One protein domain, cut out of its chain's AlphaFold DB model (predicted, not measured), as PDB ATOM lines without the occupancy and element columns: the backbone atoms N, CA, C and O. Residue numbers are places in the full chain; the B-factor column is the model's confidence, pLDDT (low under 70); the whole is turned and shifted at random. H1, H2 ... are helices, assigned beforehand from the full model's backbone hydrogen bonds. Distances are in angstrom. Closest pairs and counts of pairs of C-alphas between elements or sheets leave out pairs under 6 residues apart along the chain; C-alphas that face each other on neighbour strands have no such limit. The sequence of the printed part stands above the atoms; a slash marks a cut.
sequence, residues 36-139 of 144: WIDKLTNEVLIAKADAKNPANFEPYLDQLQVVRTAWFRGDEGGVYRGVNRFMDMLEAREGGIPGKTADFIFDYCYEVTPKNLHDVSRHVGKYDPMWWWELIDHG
ATOM      1  N   TRP A  36     -43.335  -6.947 -11.403       93.75
ATOM      2  CA  TRP A  36     -43.828  -6.334 -10.169       93.75
ATOM      3  C   TRP A  36     -42.726  -6.110  -9.118       93.75
ATOM      4  O   TRP A  36     -42.745  -5.083  -8.443       93.75
ATOM      5  N   ILE A  37     -41.735  -7.011  -9.013       96.19
ATOM      6  CA  ILE A  37     -40.586  -6.834  -8.105       96.19
ATOM      7  C   ILE A  37     -39.755  -5.643  -8.572       96.19
ATOM      8  O   ILE A  37     -39.296  -4.848  -7.757       96.19
ATOM      9  N   ASP A  38     -39.569  -5.500  -9.881       95.44
ATOM     10  CA  ASP A  38     -38.787  -4.406 -10.452       95.44
ATOM     11  C   ASP A  38     -39.480  -3.057 -10.308       95.44
ATOM     12  O   ASP A  38     -38.825  -2.088  -9.935       95.44
ATOM     13  N   LYS A  39     -40.800  -3.005 -10.517       94.88
ATOM     14  CA  LYS A  39     -41.619  -1.832 -10.191       94.88
ATOM     15  C   LYS A  39     -41.425  -1.407  -8.739       94.88
ATOM     16  O   LYS A  39     -41.067  -0.266  -8.480       94.88
ATOM     17  N   LEU A  40     -41.583  -2.345  -7.805       96.38
ATOM     18  CA  LEU A  40     -41.427  -2.070  -6.378       96.38
ATOM     19  C   LEU A  40     -39.988  -1.668  -6.010       96.38
ATOM     20  O   LEU A  40     -39.783  -0.759  -5.213       96.38
ATOM     21  N   THR A  41     -38.983  -2.298  -6.628       97.88
ATOM     22  CA  THR A  41     -37.569  -1.913  -6.466       97.88
ATOM     23  C   THR A  41     -37.343  -0.481  -6.939       97.88
ATOM     24  O   THR A  41     -36.676   0.291  -6.252       97.88
ATOM     25  N   ASN A  42     -37.890  -0.120  -8.100       95.81
ATOM     26  CA  ASN A  42     -37.743   1.215  -8.658       95.81
ATOM     27  C   ASN A  42     -38.399   2.272  -7.763       95.81
ATOM     28  O   ASN A  42     -37.801   3.314  -7.531       95.81
ATOM     29  N   GLU A  43     -39.561   1.969  -7.185       94.69
ATOM     30  CA  GLU A  43     -40.240   2.870  -6.250       94.69
ATOM     31  C   GLU A  43     -39.388   3.162  -5.004       94.69
ATOM     32  O   GLU A  43     -39.208   4.311  -4.604       94.69
ATOM     33  N   VAL A  44     -38.755   2.130  -4.433       96.50
ATOM     34  CA  VAL A  44     -37.813   2.303  -3.313       96.50
ATOM     35  C   VAL A  44     -36.597   3.143  -3.728       96.50
ATOM     36  O   VAL A  44     -36.103   3.943  -2.933       96.50
ATOM     37  N   LEU A  45     -36.104   2.990  -4.962       96.12
ATOM     38  CA  LEU A  45     -34.978   3.775  -5.481       96.12
ATOM     39  C   LEU A  45     -35.341   5.249  -5.704       96.12
ATOM     40  O   LEU A  45     -34.523   6.111  -5.383       96.12
ATOM     41  N   ILE A  46     -36.545   5.538  -6.200       92.69
ATOM     42  CA  ILE A  46     -37.068   6.905  -6.344       92.69
ATOM     43  C   ILE A  46     -37.190   7.549  -4.962       92.69
ATOM     44  O   ILE A  46     -36.588   8.592  -4.713       92.69
ATOM     45  N   ALA A  47     -37.845   6.872  -4.016       91.81
ATOM     46  CA  ALA A  47     -37.978   7.355  -2.643       91.81
ATOM     47  C   ALA A  47     -36.618   7.612  -1.968       91.81
ATOM     48  O   ALA A  47     -36.452   8.595  -1.243       91.81
ATOM     49  N   LYS A  48     -35.626   6.750  -2.226       93.94
ATOM     50  CA  LYS A  48     -34.244   6.934  -1.767       93.94
ATOM     51  C   LYS A  48     -33.589   8.167  -2.389       93.94
ATOM     52  O   LYS A  48     -32.876   8.876  -1.684       93.94
ATOM     53  N   ALA A  49     -33.792   8.410  -3.683       91.94
ATOM     54  CA  ALA A  49     -33.230   9.562  -4.384       91.94
ATOM     55  C   ALA A  49     -33.840  10.891  -3.905       91.94
ATOM     56  O   ALA A  49     -33.119  11.880  -3.773       91.94
ATOM     57  N   ASP A  50     -35.132  10.888  -3.575       87.25
ATOM     58  CA  ASP A  50     -35.873  12.062  -3.098       87.25
ATOM     59  C   ASP A  50     -35.693  12.331  -1.591       87.25
ATOM     60  O   ASP A  50     -36.096  13.381  -1.070       87.25
ATOM     61  N   ALA A  51     -35.075  11.401  -0.860       86.12
ATOM     62  CA  ALA A  51     -34.916  11.497   0.581       86.12
ATOM     63  C   ALA A  51     -34.027  12.685   0.992       86.12
ATOM     64  O   ALA A  51     -32.828  12.737   0.724       86.12
ATOM     65  N   LYS A  52     -34.612  13.630   1.738       78.75
ATOM     66  CA  LYS A  52     -33.908  14.808   2.292       78.75
ATOM     67  C   LYS A  52     -33.281  14.570   3.674       78.75
ATOM     68  O   LYS A  52     -32.564  15.426   4.182       78.75
ATOM     69  N   ASN A  53     -33.569  13.422   4.286       75.06
ATOM     70  CA  ASN A  53     -33.140  13.021   5.630       75.06
ATOM     71  C   ASN A  53     -32.157  11.839   5.545       75.06
ATOM     72  O   ASN A  53     -32.160  11.144   4.531       75.06
ATOM     73  N   PRO A  54     -31.363  11.542   6.598       82.75
ATOM     74  CA  PRO A  54     -30.389  10.437   6.611       82.75
ATOM     75  C   PRO A  54     -31.031   9.031   6.678       82.75
ATOM     76  O   PRO A  54     -30.495   8.128   7.316       82.75
ATOM     77  N   ALA A  55     -32.197   8.845   6.061       91.00
ATOM     78  CA  ALA A  55     -32.923   7.588   6.036       91.00
ATOM     79  C   ALA A  55     -32.147   6.518   5.253       91.00
ATOM     80  O   ALA A  55     -31.615   6.774   4.170       91.00
ATOM     81  N   ASN A  56     -32.096   5.308   5.801       95.38
ATOM     82  CA  ASN A  56     -31.409   4.182   5.189       95.38
ATOM     83  C   ASN A  56     -32.402   3.274   4.454       95.38
ATOM     84  O   ASN A  56     -33.167   2.549   5.085       95.38
ATOM     85  N   PHE A  57     -32.336   3.284   3.122       97.00
ATOM     86  CA  PHE A  57     -33.192   2.461   2.266       97.00
ATOM     87  C   PHE A  57     -32.586   1.095   1.904       97.00
ATOM     88  O   PHE A  57     -33.288   0.253   1.347       97.00
ATOM     89  N   GLU A  58     -31.310   0.843   2.214       97.44
ATOM     90  CA  GLU A  58     -30.640  -0.410   1.823       97.44
ATOM     91  C   GLU A  58     -31.327  -1.677   2.356       97.44
ATOM     92  O   GLU A  58     -31.489  -2.611   1.572       97.44
ATOM     93  N   PRO A  59     -31.837  -1.729   3.609       98.00
ATOM     94  CA  PRO A  59     -32.525  -2.922   4.102       98.00
ATOM     95  C   PRO A  59     -33.716  -3.337   3.228       98.00
ATOM     96  O   PRO A  59     -33.967  -4.524   3.029       98.00
ATOM     97  N   TYR A  60     -34.438  -2.363   2.671       98.25
ATOM     98  CA  TYR A  60     -35.583  -2.606   1.798       98.25
ATOM     99  C   TYR A  60     -35.154  -3.191   0.450       98.25
ATOM    100  O   TYR A  60     -35.770  -4.140  -0.034       98.25
ATOM    101  N   LEU A  61     -34.073  -2.668  -0.137       98.38
ATOM    102  CA  LEU A  61     -33.514  -3.170  -1.396       98.38
ATOM    103  C   LEU A  61     -32.946  -4.585  -1.234       98.38
ATOM    104  O   LEU A  61     -33.206  -5.453  -2.072       98.38
ATOM    105  N   ASP A  62     -32.250  -4.845  -0.128       98.44
ATOM    106  CA  ASP A  62     -31.752  -6.178   0.220       98.44
ATOM    107  C   ASP A  62     -32.908  -7.175   0.371       98.44
ATOM    108  O   ASP A  62     -32.866  -8.285  -0.169       98.44
ATOM    109  N   GLN A  63     -33.987  -6.769   1.042       98.75
ATOM    110  CA  GLN A  63     -35.169  -7.609   1.201       98.75
ATOM    111  C   GLN A  63     -35.848  -7.905  -0.147       98.75
ATOM    112  O   GLN A  63     -36.242  -9.047  -0.399       98.75
ATOM    113  N   LEU A  64     -35.933  -6.934  -1.062       98.38
ATOM    114  CA  LEU A  64     -36.444  -7.174  -2.419       98.38
ATOM    115  C   LEU A  64     -35.538  -8.112  -3.227       98.38
ATOM    116  O   LEU A  64     -36.033  -8.909  -4.029       98.38
ATOM    117  N   GLN A  65     -34.229  -8.110  -2.973       98.06
ATOM    118  CA  GLN A  65     -33.317  -9.086  -3.564       98.06
ATOM    119  C   GLN A  65     -33.557 -10.508  -3.025       98.06
ATOM    120  O   GLN A  65     -33.454 -11.481  -3.786       98.06
ATOM    121  N   VAL A  66     -33.938 -10.655  -1.751       98.12
ATOM    122  CA  VAL A  66     -34.380 -11.942  -1.176       98.12
ATOM    123  C   VAL A  66     -35.649 -12.438  -1.875       98.12
ATOM    124  O   VAL A  66     -35.691 -13.593  -2.309       98.12
ATOM    125  N   VAL A  67     -36.646 -11.566  -2.058       97.69
ATOM    126  CA  VAL A  67     -37.893 -11.883  -2.780       97.69
ATOM    127  C   VAL A  67     -37.598 -12.314  -4.219       97.69
ATOM    128  O   VAL A  67     -38.054 -13.373  -4.655       97.69
ATOM    129  N   ARG A  68     -36.767 -11.552  -4.939       96.12
ATOM    130  CA  ARG A  68     -36.329 -11.876  -6.307       96.12
ATOM    131  C   ARG A  68     -35.653 -13.244  -6.380       96.12
ATOM    132  O   ARG A  68     -35.924 -14.034  -7.282       96.12
ATOM    133  N   THR A  69     -34.790 -13.545  -5.416       95.75
ATOM    134  CA  THR A  69     -34.102 -14.840  -5.342       95.75
ATOM    135  C   THR A  69     -35.086 -15.989  -5.116       95.75
ATOM    136  O   THR A  69     -34.953 -17.030  -5.758       95.75
ATOM    137  N   ALA A  70     -36.081 -15.817  -4.240       95.31
ATOM    138  CA  ALA A  70     -37.125 -16.818  -4.020       95.31
ATOM    139  C   ALA A  70     -37.971 -17.051  -5.285       95.31
ATOM    140  O   ALA A  70     -38.214 -18.201  -5.649       95.31
ATOM    141  N   TRP A  71     -38.320 -15.983  -6.011       94.19
ATOM    142  CA  TRP A  71     -39.058 -16.061  -7.278       94.19
ATOM    143  C   TRP A  71     -38.331 -16.904  -8.329       94.19
ATOM    144  O   TRP A  71     -38.897 -17.855  -8.869       94.19
ATOM    145  N   PHE A  72     -37.050 -16.613  -8.584       92.25
ATOM    146  CA  PHE A  72     -36.252 -17.368  -9.559       92.25
ATOM    147  C   PHE A  72     -36.010 -18.824  -9.147       92.25
ATOM    148  O   PHE A  72     -35.747 -19.672  -9.998       92.25
ATOM    149  N   ARG A  73     -36.127 -19.131  -7.852       93.06
ATOM    150  CA  ARG A  73     -36.105 -20.495  -7.313       93.06
ATOM    151  C   ARG A  73     -37.481 -21.162  -7.295       93.06
ATOM    152  O   ARG A  73     -37.588 -22.229  -6.705       93.06
ATOM    153  N   GLY A  74     -38.528 -20.557  -7.855       90.50
ATOM    154  CA  GLY A  74     -39.884 -21.115  -7.789       90.50
ATOM    155  C   GLY A  74     -40.408 -21.323  -6.360       90.50
ATOM    156  O   GLY A  74     -41.325 -22.111  -6.156       90.50
ATOM    157  N   ASP A  75     -39.815 -20.664  -5.358       94.06
ATOM    158  CA  ASP A  75     -40.187 -20.806  -3.948       94.06
ATOM    159  C   ASP A  75     -41.305 -19.814  -3.617       94.06
ATOM    160  O   ASP A  75     -41.060 -18.744  -3.059       94.06
ATOM    161  N   GLU A  76     -42.543 -20.160  -3.977       92.75
ATOM    162  CA  GLU A  76     -43.725 -19.327  -3.710       92.75
ATOM    163  C   GLU A  76     -43.869 -18.990  -2.219       92.75
ATOM    164  O   GLU A  76     -44.135 -17.844  -1.859       92.75
ATOM    165  N   GLY A  77     -43.611 -19.955  -1.330       94.62
ATOM    166  CA  GLY A  77     -43.641 -19.718   0.113       94.62
ATOM    167  C   GLY A  77     -42.553 -18.742   0.570       94.62
ATOM    168  O   GLY A  77     -42.780 -17.936   1.474       94.62
ATOM    169  N   GLY A  78     -41.373 -18.797  -0.043       96.81
ATOM    170  CA  GLY A  78     -40.284 -17.845   0.166       96.81
ATOM    171  C   GLY A  78     -40.616 -16.446  -0.336       96.81
ATOM    172  O   GLY A  78     -40.355 -15.484   0.384       96.81
ATOM    173  N   VAL A  79     -41.249 -16.330  -1.507       96.56
ATOM    174  CA  VAL A  79     -41.760 -15.052  -2.029       96.56
ATOM    175  C   VAL A  79     -42.784 -14.478  -1.057       96.56
ATOM    176  O   VAL A  79     -42.610 -13.352  -0.601       96.56
ATOM    177  N   TYR A  80     -43.775 -15.275  -0.648       96.69
ATOM    178  CA  TYR A  80     -44.807 -14.855   0.299       96.69
ATOM    179  C   TYR A  80     -44.219 -14.342   1.616       96.69
ATOM    180  O   TYR A  80     -44.539 -13.241   2.069       96.69
ATOM    181  N   ARG A  81     -43.318 -15.107   2.244       98.06
ATOM    182  CA  ARG A  81     -42.653 -14.672   3.485       98.06
ATOM    183  C   ARG A  81     -41.794 -13.429   3.261       98.06
ATOM    184  O   ARG A  81     -41.763 -12.553   4.118       98.06
ATOM    185  N   GLY A  82     -41.107 -13.357   2.125       98.25
ATOM    186  CA  GLY A  82     -40.231 -12.248   1.781       98.25
ATOM    187  C   GLY A  82     -40.986 -10.933   1.593       98.25
ATOM    188  O   GLY A  82     -40.554  -9.916   2.135       98.25
ATOM    189  N   VAL A  83     -42.122 -10.953   0.893       98.00
ATOM    190  CA  VAL A  83     -42.964  -9.762   0.704       98.00
ATOM    191  C   VAL A  83     -43.592  -9.329   2.024       98.00
ATOM    192  O   VAL A  83     -43.505  -8.160   2.380       98.00
ATOM    193  N   ASN A  84     -44.154 -10.255   2.804       97.38
ATOM    194  CA  ASN A  84     -44.729  -9.884   4.101       97.38
ATOM    195  C   ASN A  84     -43.672  -9.304   5.054       97.38
ATOM    196  O   ASN A  84     -43.951  -8.330   5.744       97.38
ATOM    197  N   ARG A  85     -42.437  -9.825   5.035       98.19
ATOM    198  CA  ARG A  85     -41.326  -9.225   5.786       98.19
ATOM    199  C   ARG A  85     -41.000  -7.814   5.294       98.19
ATOM    200  O   ARG A  85     -40.769  -6.942   6.118       98.19
ATOM    201  N   PHE A  86     -40.977  -7.584   3.983       98.38
ATOM    202  CA  PHE A  86     -40.782  -6.244   3.421       98.38
ATOM    203  C   PHE A  86     -41.855  -5.264   3.921       98.38
ATOM    204  O   PHE A  86     -41.532  -4.164   4.359       98.38
ATOM    205  N   MET A  87     -43.116  -5.698   3.943       97.00
ATOM    206  CA  MET A  87     -44.234  -4.923   4.481       97.00
ATOM    207  C   MET A  87     -44.080  -4.647   5.987       97.00
ATOM    208  O   MET A  87     -44.230  -3.501   6.401       97.00
ATOM    209  N   ASP A  88     -43.673  -5.639   6.789       97.06
ATOM    210  CA  ASP A  88     -43.389  -5.443   8.221       97.06
ATOM    211  C   ASP A  88     -42.295  -4.375   8.445       97.06
ATOM    212  O   ASP A  88     -42.382  -3.565   9.368       97.06
ATOM    213  N   MET A  89     -41.258  -4.351   7.597       97.56
ATOM    214  CA  MET A  89     -40.165  -3.369   7.684       97.56
ATOM    215  C   MET A  89     -40.638  -1.943   7.377       97.56
ATOM    216  O   MET A  89     -40.105  -0.981   7.936       97.56
ATOM    217  N   LEU A  90     -41.613  -1.787   6.476       96.44
ATOM    218  CA  LEU A  90     -42.216  -0.490   6.155       96.44
ATOM    219  C   LEU A  90     -43.071   0.003   7.321       96.44
ATOM    220  O   LEU A  90     -42.874   1.126   7.783       96.44
ATOM    221  N   GLU A  91     -43.925  -0.859   7.878       94.06
ATOM    222  CA  GLU A  91     -44.729  -0.540   9.066       94.06
ATOM    223  C   GLU A  91     -43.844  -0.157  10.266       94.06
ATOM    224  O   GLU A  91     -44.140   0.792  10.995       94.06
ATOM    225  N   ALA A  92     -42.717  -0.853  10.443       96.12
ATOM    226  CA  ALA A  92     -41.734  -0.567  11.486       96.12
ATOM    227  C   ALA A  92     -40.826   0.640  11.183       96.12
ATOM    228  O   ALA A  92     -40.094   1.080  12.073       96.12
ATOM    229  N   ARG A  93     -40.867   1.185   9.958       95.06
ATOM    230  CA  ARG A  93     -40.016   2.297   9.490       95.06
ATOM    231  C   ARG A  93     -38.529   2.021   9.718       95.06
ATOM    232  O   ARG A  93     -37.777   2.892  10.170       95.06
ATOM    233  N   GLU A  94     -38.114   0.783   9.452       96.38
ATOM    234  CA  GLU A  94     -36.714   0.375   9.552       96.38
ATOM    235  C   GLU A  94     -35.800   1.341   8.769       96.38
ATOM    236  O   GLU A  94     -36.169   1.922   7.754       96.38
ATOM    237  N   GLY A  95     -34.604   1.615   9.291       93.56
ATOM    238  CA  GLY A  95     -33.707   2.603   8.678       93.56
ATOM    239  C   GLY A  95     -34.157   4.067   8.808       93.56
ATOM    240  O   GLY A  95     -33.458   4.950   8.314       93.56
ATOM    241  N   GLY A  96     -35.265   4.352   9.502       93.75
ATOM    242  CA  GLY A  96     -35.698   5.715   9.819       93.75
ATOM    243  C   GLY A  96     -36.319   6.466   8.640       93.75
ATOM    244  O   GLY A  96     -36.203   7.692   8.575       93.75
ATOM    245  N   ILE A  97     -36.956   5.754   7.704       91.75
ATOM    246  CA  ILE A  97     -37.662   6.376   6.577       91.75
ATOM    247  C   ILE A  97     -38.866   7.216   7.061       91.75
ATOM    248  O   ILE A  97     -39.498   6.875   8.069       91.75
ATOM    249  N   PRO A  98     -39.208   8.331   6.382       90.81
ATOM    250  CA  PRO A  98     -40.379   9.131   6.738       90.81
ATOM    251  C   PRO A  98     -41.669   8.305   6.685       90.81
ATOM    252  O   PRO A  98     -41.856   7.517   5.763       90.81
ATOM    253  N   GLY A  99     -42.585   8.529   7.635       90.75
ATOM    254  CA  GLY A  99     -43.843   7.769   7.722       90.75
ATOM    255  C   GLY A  99     -44.655   7.801   6.426       90.75
ATOM    256  O   GLY A  99     -44.969   6.748   5.898       90.75
ATOM    257  N   LYS A 100     -44.864   8.995   5.850       88.19
ATOM    258  CA  LYS A 100     -45.542   9.152   4.551       88.19
ATOM    259  C   LYS A 100     -44.897   8.317   3.437       88.19
ATOM    260  O   LYS A 100     -45.598   7.703   2.649       88.19
ATOM    261  N   THR A 101     -43.565   8.295   3.375       90.44
ATOM    262  CA  THR A 101     -42.823   7.513   2.379       90.44
ATOM    263  C   THR A 101     -42.996   6.013   2.612       90.44
ATOM    264  O   THR A 101     -43.181   5.269   1.657       90.44
ATOM    265  N   ALA A 102     -42.965   5.567   3.871       93.38
ATOM    266  CA  ALA A 102     -43.192   4.169   4.227       93.38
ATOM    267  C   ALA A 102     -44.602   3.706   3.838       93.38
ATOM    268  O   ALA A 102     -44.743   2.670   3.192       93.38
ATOM    269  N   ASP A 103     -45.613   4.501   4.192       91.75
ATOM    270  CA  ASP A 103     -47.022   4.225   3.910       91.75
ATOM    271  C   ASP A 103     -47.264   4.175   2.389       91.75
ATOM    272  O   ASP A 103     -47.871   3.236   1.881       91.75
ATOM    273  N   PHE A 104     -46.681   5.115   1.639       90.50
ATOM    274  CA  PHE A 104     -46.765   5.136   0.179       90.50
ATOM    275  C   PHE A 104     -46.143   3.890  -0.479       90.50
ATOM    276  O   PHE A 104     -46.780   3.250  -1.315       90.50
ATOM    277  N   ILE A 105     -44.925   3.493  -0.084       94.25
ATOM    278  CA  ILE A 105     -44.283   2.280  -0.625       94.25
ATOM    279  C   ILE A 105     -45.077   1.025  -0.226       94.25
ATOM    280  O   ILE A 105     -45.151   0.071  -1.002       94.25
ATOM    281  N   PHE A 106     -45.674   1.007   0.967       94.31
ATOM    282  CA  PHE A 106     -46.499  -0.100   1.451       94.31
ATOM    283  C   PHE A 106     -47.757  -0.274   0.592       94.31
ATOM    284  O   PHE A 106     -48.038  -1.383   0.131       94.31
ATOM    285  N   ASP A 107     -48.460   0.817   0.291       91.75
ATOM    286  CA  ASP A 107     -49.613   0.802  -0.610       91.75
ATOM    287  C   ASP A 107     -49.219   0.413  -2.037       91.75
ATOM    288  O   ASP A 107     -49.889  -0.414  -2.661       91.75
ATOM    289  N   TYR A 108     -48.097   0.931  -2.542       92.62
ATOM    290  CA  TYR A 108     -47.593   0.556  -3.863       92.62
ATOM    291  C   TYR A 108     -47.253  -0.935  -3.945       92.62
ATOM    292  O   TYR A 108     -47.618  -1.608  -4.911       92.62
ATOM    293  N   CYS A 109     -46.617  -1.481  -2.903       94.25
ATOM    294  CA  CYS A 109     -46.343  -2.910  -2.772       94.25
ATOM    295  C   CYS A 109     -47.625  -3.740  -2.893       94.25
ATOM    296  O   CYS A 109     -47.627  -4.749  -3.599       94.25
ATOM    297  N   TYR A 110     -48.711  -3.319  -2.248       91.00
ATOM    298  CA  TYR A 110     -49.998  -4.008  -2.326       91.00
ATOM    299  C   TYR A 110     -50.621  -3.983  -3.716       91.00
ATOM    300  O   TYR A 110     -51.133  -5.008  -4.170       91.00
ATOM    301  N   GLU A 111     -50.560  -2.850  -4.412       90.06
ATOM    302  CA  GLU A 111     -51.133  -2.748  -5.753       90.06
ATOM    303  C   GLU A 111     -50.390  -3.618  -6.770       90.06
ATOM    304  O   GLU A 111     -51.018  -4.320  -7.570       90.06
ATOM    305  N   VAL A 112     -49.055  -3.571  -6.773       91.88
ATOM    306  CA  VAL A 112     -48.271  -4.229  -7.828       91.88
ATOM    307  C   VAL A 112     -48.042  -5.712  -7.558       91.88
ATOM    308  O   VAL A 112     -47.826  -6.472  -8.506       91.88
ATOM    309  N   THR A 113     -48.088  -6.146  -6.296       92.62
ATOM    310  CA  THR A 113     -47.823  -7.543  -5.934       92.62
ATOM    311  C   THR A 113     -49.059  -8.416  -6.176       92.62
ATOM    312  O   THR A 113     -50.142  -8.114  -5.673       92.62
ATOM    313  N   PRO A 114     -48.931  -9.566  -6.867       92.38
ATOM    314  CA  PRO A 114     -50.015 -10.538  -6.967       92.38
ATOM    315  C   PRO A 114     -50.593 -10.919  -5.593       92.38
ATOM    316  O   PRO A 114     -49.859 -11.207  -4.645       92.38
ATOM    317  N   LYS A 115     -51.926 -10.954  -5.491       90.75
ATOM    318  CA  LYS A 115     -52.647 -11.129  -4.214       90.75
ATOM    319  C   LYS A 115     -52.344 -12.440  -3.483       90.75
ATOM    320  O   LYS A 115     -52.504 -12.504  -2.274       90.75
ATOM    321  N   ASN A 116     -51.923 -13.490  -4.188       90.56
ATOM    322  CA  ASN A 116     -51.531 -14.765  -3.575       90.56
ATOM    323  C   ASN A 116     -50.133 -14.727  -2.931       90.56
ATOM    324  O   ASN A 116     -49.775 -15.652  -2.209       90.56
ATOM    325  N   LEU A 117     -49.346 -13.676  -3.174       93.25
ATOM    326  CA  LEU A 117     -47.948 -13.574  -2.748       93.25
ATOM    327  C   LEU A 117     -47.750 -12.664  -1.531       93.25
ATOM    328  O   LEU A 117     -46.614 -12.408  -1.146       93.25
ATOM    329  N   HIS A 118     -48.827 -12.180  -0.913       92.88
ATOM    330  CA  HIS A 118     -48.769 -11.417   0.331       92.88
ATOM    331  C   HIS A 118     -50.093 -11.507   1.100       92.88
ATOM    332  O   HIS A 118     -51.100 -11.994   0.583       92.88
ATOM    333  N   ASP A 119     -50.095 -11.078   2.361       91.75
ATOM    334  CA  ASP A 119     -51.313 -11.033   3.167       91.75
ATOM    335  C   ASP A 119     -52.158  -9.792   2.838       91.75
ATOM    336  O   ASP A 119     -51.944  -8.701   3.368       91.75
ATOM    337  N   VAL A 120     -53.162  -9.973   1.979       86.38
ATOM    338  CA  VAL A 120     -54.093  -8.906   1.576       86.38
ATOM    339  C   VAL A 120     -54.938  -8.351   2.727       86.38
ATOM    340  O   VAL A 120     -55.478  -7.249   2.611       86.38
ATOM    341  N   SER A 121     -55.071  -9.075   3.845       86.56
ATOM    342  CA  SER A 121     -55.868  -8.605   4.987       86.56
ATOM    343  C   SER A 121     -55.246  -7.383   5.667       86.56
ATOM    344  O   SER A 121     -55.960  -6.586   6.277       86.56
ATOM    345  N   ARG A 122     -53.938  -7.171   5.474       80.38
ATOM    346  CA  ARG A 122     -53.172  -6.038   6.016       80.38
ATOM    347  C   ARG A 122     -53.651  -4.671   5.521       80.38
ATOM    348  O   ARG A 122     -53.436  -3.673   6.204       80.38
ATOM    349  N   HIS A 123     -54.347  -4.635   4.385       75.50
ATOM    350  CA  HIS A 123     -54.873  -3.415   3.765       75.50
ATOM    351  C   HIS A 123     -56.343  -3.130   4.080       75.50
ATOM    352  O   HIS A 123     -56.861  -2.070   3.712       75.50
ATOM    353  N   VAL A 124     -57.034  -4.036   4.779       69.94
ATOM    354  CA  VAL A 124     -58.452  -3.857   5.115       69.94
ATOM    355  C   VAL A 124     -58.614  -2.627   6.015       69.94
ATOM    356  O   VAL A 124     -58.168  -2.614   7.159       69.94
ATOM    357  N   GLY A 125     -59.254  -1.584   5.478       65.88
ATOM    358  CA  GLY A 125     -59.515  -0.325   6.181       65.88
ATOM    359  C   GLY A 125     -58.327   0.641   6.280       65.88
ATOM    360  O   GLY A 125     -58.467   1.663   6.945       65.88
ATOM    361  N   LYS A 126     -57.186   0.333   5.644       68.56
ATOM    362  CA  LYS A 126     -55.986   1.193   5.618       68.56
ATOM    363  C   LYS A 126     -55.595   1.673   4.218       68.56
ATOM    364  O   LYS A 126     -54.972   2.717   4.113       68.56
ATOM    365  N   TYR A 127     -55.956   0.923   3.176       68.50
ATOM    366  CA  TYR A 127     -55.635   1.267   1.792       68.50
ATOM    367  C   TYR A 127     -56.555   2.364   1.255       68.50
ATOM    368  O   TYR A 127     -57.772   2.158   1.194       68.50
ATOM    369  N   ASP A 128     -55.976   3.485   0.823       67.00
ATOM    370  CA  ASP A 128     -56.682   4.542   0.099       67.00
ATOM    371  C   ASP A 128     -56.063   4.749  -1.301       67.00
ATOM    372  O   ASP A 128     -55.046   5.431  -1.442       67.00
ATOM    373  N   PRO A 129     -56.672   4.192  -2.366       63.34
ATOM    374  CA  PRO A 129     -56.166   4.337  -3.730       63.34
ATOM    375  C   PRO A 129     -56.264   5.772  -4.277       63.34
ATOM    376  O   PRO A 129     -55.739   6.044  -5.356       63.34
ATOM    377  N   MET A 130     -56.945   6.699  -3.587       55.09
ATOM    378  CA  MET A 130     -57.098   8.084  -4.043       55.09
ATOM    379  C   MET A 130     -55.869   8.953  -3.725       55.09
ATOM    380  O   MET A 130     -55.621   9.933  -4.426       55.09
ATOM    381  N   TRP A 131     -55.055   8.570  -2.734       64.75
ATOM    382  CA  TRP A 131     -53.913   9.366  -2.248       64.75
ATOM    383  C   TRP A 131     -52.768   9.476  -3.262       64.75
ATOM    384  O   TRP A 131     -51.952  10.394  -3.195       64.75
ATOM    385  N   TRP A 132     -52.701   8.555  -4.221       57.25
ATOM    386  CA  TRP A 132     -51.631   8.510  -5.218       57.25
ATOM    387  C   TRP A 132     -51.689   9.670  -6.212       57.25
ATOM    388  O   TRP A 132     -50.647  10.186  -6.608       57.25
ATOM    389  N   TRP A 133     -52.892  10.121  -6.576       55.56
ATOM    390  CA  TRP A 133     -53.070  11.262  -7.478       55.56
ATOM    391  C   TRP A 133     -52.760  12.589  -6.780       55.56
ATOM    392  O   TRP A 133     -52.154  13.469  -7.383       55.56
ATOM    393  N   GLU A 134     -53.073  12.704  -5.489       58.19
ATOM    394  CA  GLU A 134     -52.782  13.904  -4.699       58.19
ATOM    395  C   GLU A 134     -51.276  14.089  -4.453       58.19
ATOM    396  O   GLU A 134     -50.768  15.206  -4.548       58.19
ATOM    397  N   LEU A 135     -50.521  13.017  -4.191       57.72
ATOM    398  CA  LEU A 135     -49.070  13.115  -3.975       57.72
ATOM    399  C   LEU A 135     -48.301  13.524  -5.244       57.72
ATOM    400  O   LEU A 135     -47.329  14.281  -5.147       57.72
ATOM    401  N   ILE A 136     -48.754  13.069  -6.419       57.88
ATOM    402  CA  ILE A 136     -48.222  13.492  -7.724       57.88
ATOM    403  C   ILE A 136     -48.589  14.958  -7.999       57.88
ATOM    404  O   ILE A 136     -47.708  15.755  -8.328       57.88
ATOM    405  N   ASP A 137     -49.855  15.344  -7.805       57.12
ATOM    406  CA  ASP A 137     -50.339  16.711  -8.064       57.12
ATOM    407  C   ASP A 137     -49.706  17.761  -7.133       57.12
ATOM    408  O   ASP A 137     -49.508  18.915  -7.525       57.12
ATOM    409  N   HIS A 138     -49.339  17.375  -5.908       58.16
ATOM    410  CA  HIS A 138     -48.666  18.249  -4.945       58.16
ATOM    411  C   HIS A 138     -47.131  18.238  -5.047       58.16
ATOM    412  O   HIS A 138     -46.472  18.970  -4.303       58.16
ATOM    413  N   GLY A 139     -46.550  17.460  -5.968       52.03
ATOM    414  CA  GLY A 139     -45.099  17.392  -6.178       52.03
ATOM    415  C   GLY A 139     -44.323  16.864  -4.967       52.03
ATOM    416  O   GLY A 139     -43.148  17.196  -4.798       52.03
TER     417      GLY A 139
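This is residues 36 to 139 of the 144 residues of an uncharacterized protein of Nitrospirae bacterium (UniProt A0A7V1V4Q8). Four helices, H1 to H4, stand side by side as an up-and-down bundle, each running against the one before it, and they close into a ring in which H4 also meets H1. After H4 the remaining stretch folds back over the side of H4 with two short helices, H5 and H6, which lie outside the bundle. The printed part has 104 residues with six named helices, H1 to H6 in chain order, and no named strand; its class is all helix. It is compact, with a radius of gyration of the C-alphas of 13.3 A, and spans 40 by 30 by 22 A.

The longest helix by residues is H3, residues 76 to 91. It touches H2, residues 58 to 72, at a shallow tilt of 15 degrees, opposite ways; the closest C-alphas, of Val 67 and Val 79, are 5.1 A apart. H3 touches H4, residues 99 to 112, with residues 87 to 91 alone, at a shallow tilt of 24 degrees, opposite ways; the closest C-alphas are those of Leu 90 and Ala 102, 5.1 A apart. H1, residues 36 to 50, touches H4 at a shallow tilt of 20 degrees, opposite ways, and the closest C-alphas, of Trp 36 and Val 112, are 5.4 A apart. H1 also touches H2, opposite ways at a shallow tilt of 12 degrees, with the C-alphas of Thr 41 and Leu 61 closest at 6.6 A. H1 and H2, H2 and H3, and H3 and H4 are helical hairpins. H1 and H3 are apart, and so are H2 and H4. H5, residues 120 to 123, is close to H4 but not clearly touching it; the closest C-alphas, of Tyr 110 and Val 120, are 7.5 A apart. H6, residues 131 to 137, and H4 are near each other, with 6 pairs of C-alphas within 10 A. H5 and H6 are apart. In H1, H2, H3, H4 and H6 every O i to N i+4 pair is within hydrogen-bond range; H5 is too short for such a pair.

H3 measures 22.7 A from first to last C-alpha, H1 21.3 A, H2 21.2 A and H4 20.1 A; H6 measures 10.0 A and H5 6.0 A. H1 begins at C-alpha 36, (-43.828, -6.334, -10.169). H3 begins at C-alpha 76, (-43.725, -19.327, -3.710), and H6 ends at C-alpha 137, (-50.339, 16.711, -8.064).

The two C-alphas farthest apart, those of Arg 73 and His 138, are 40.8 A apart. The printed part has no cut. The link from H2 to H3 is tight, the other links are short, and there is no long link. The mean pLDDT of the printed part is 88.4; residues 124 to 139 are under 70.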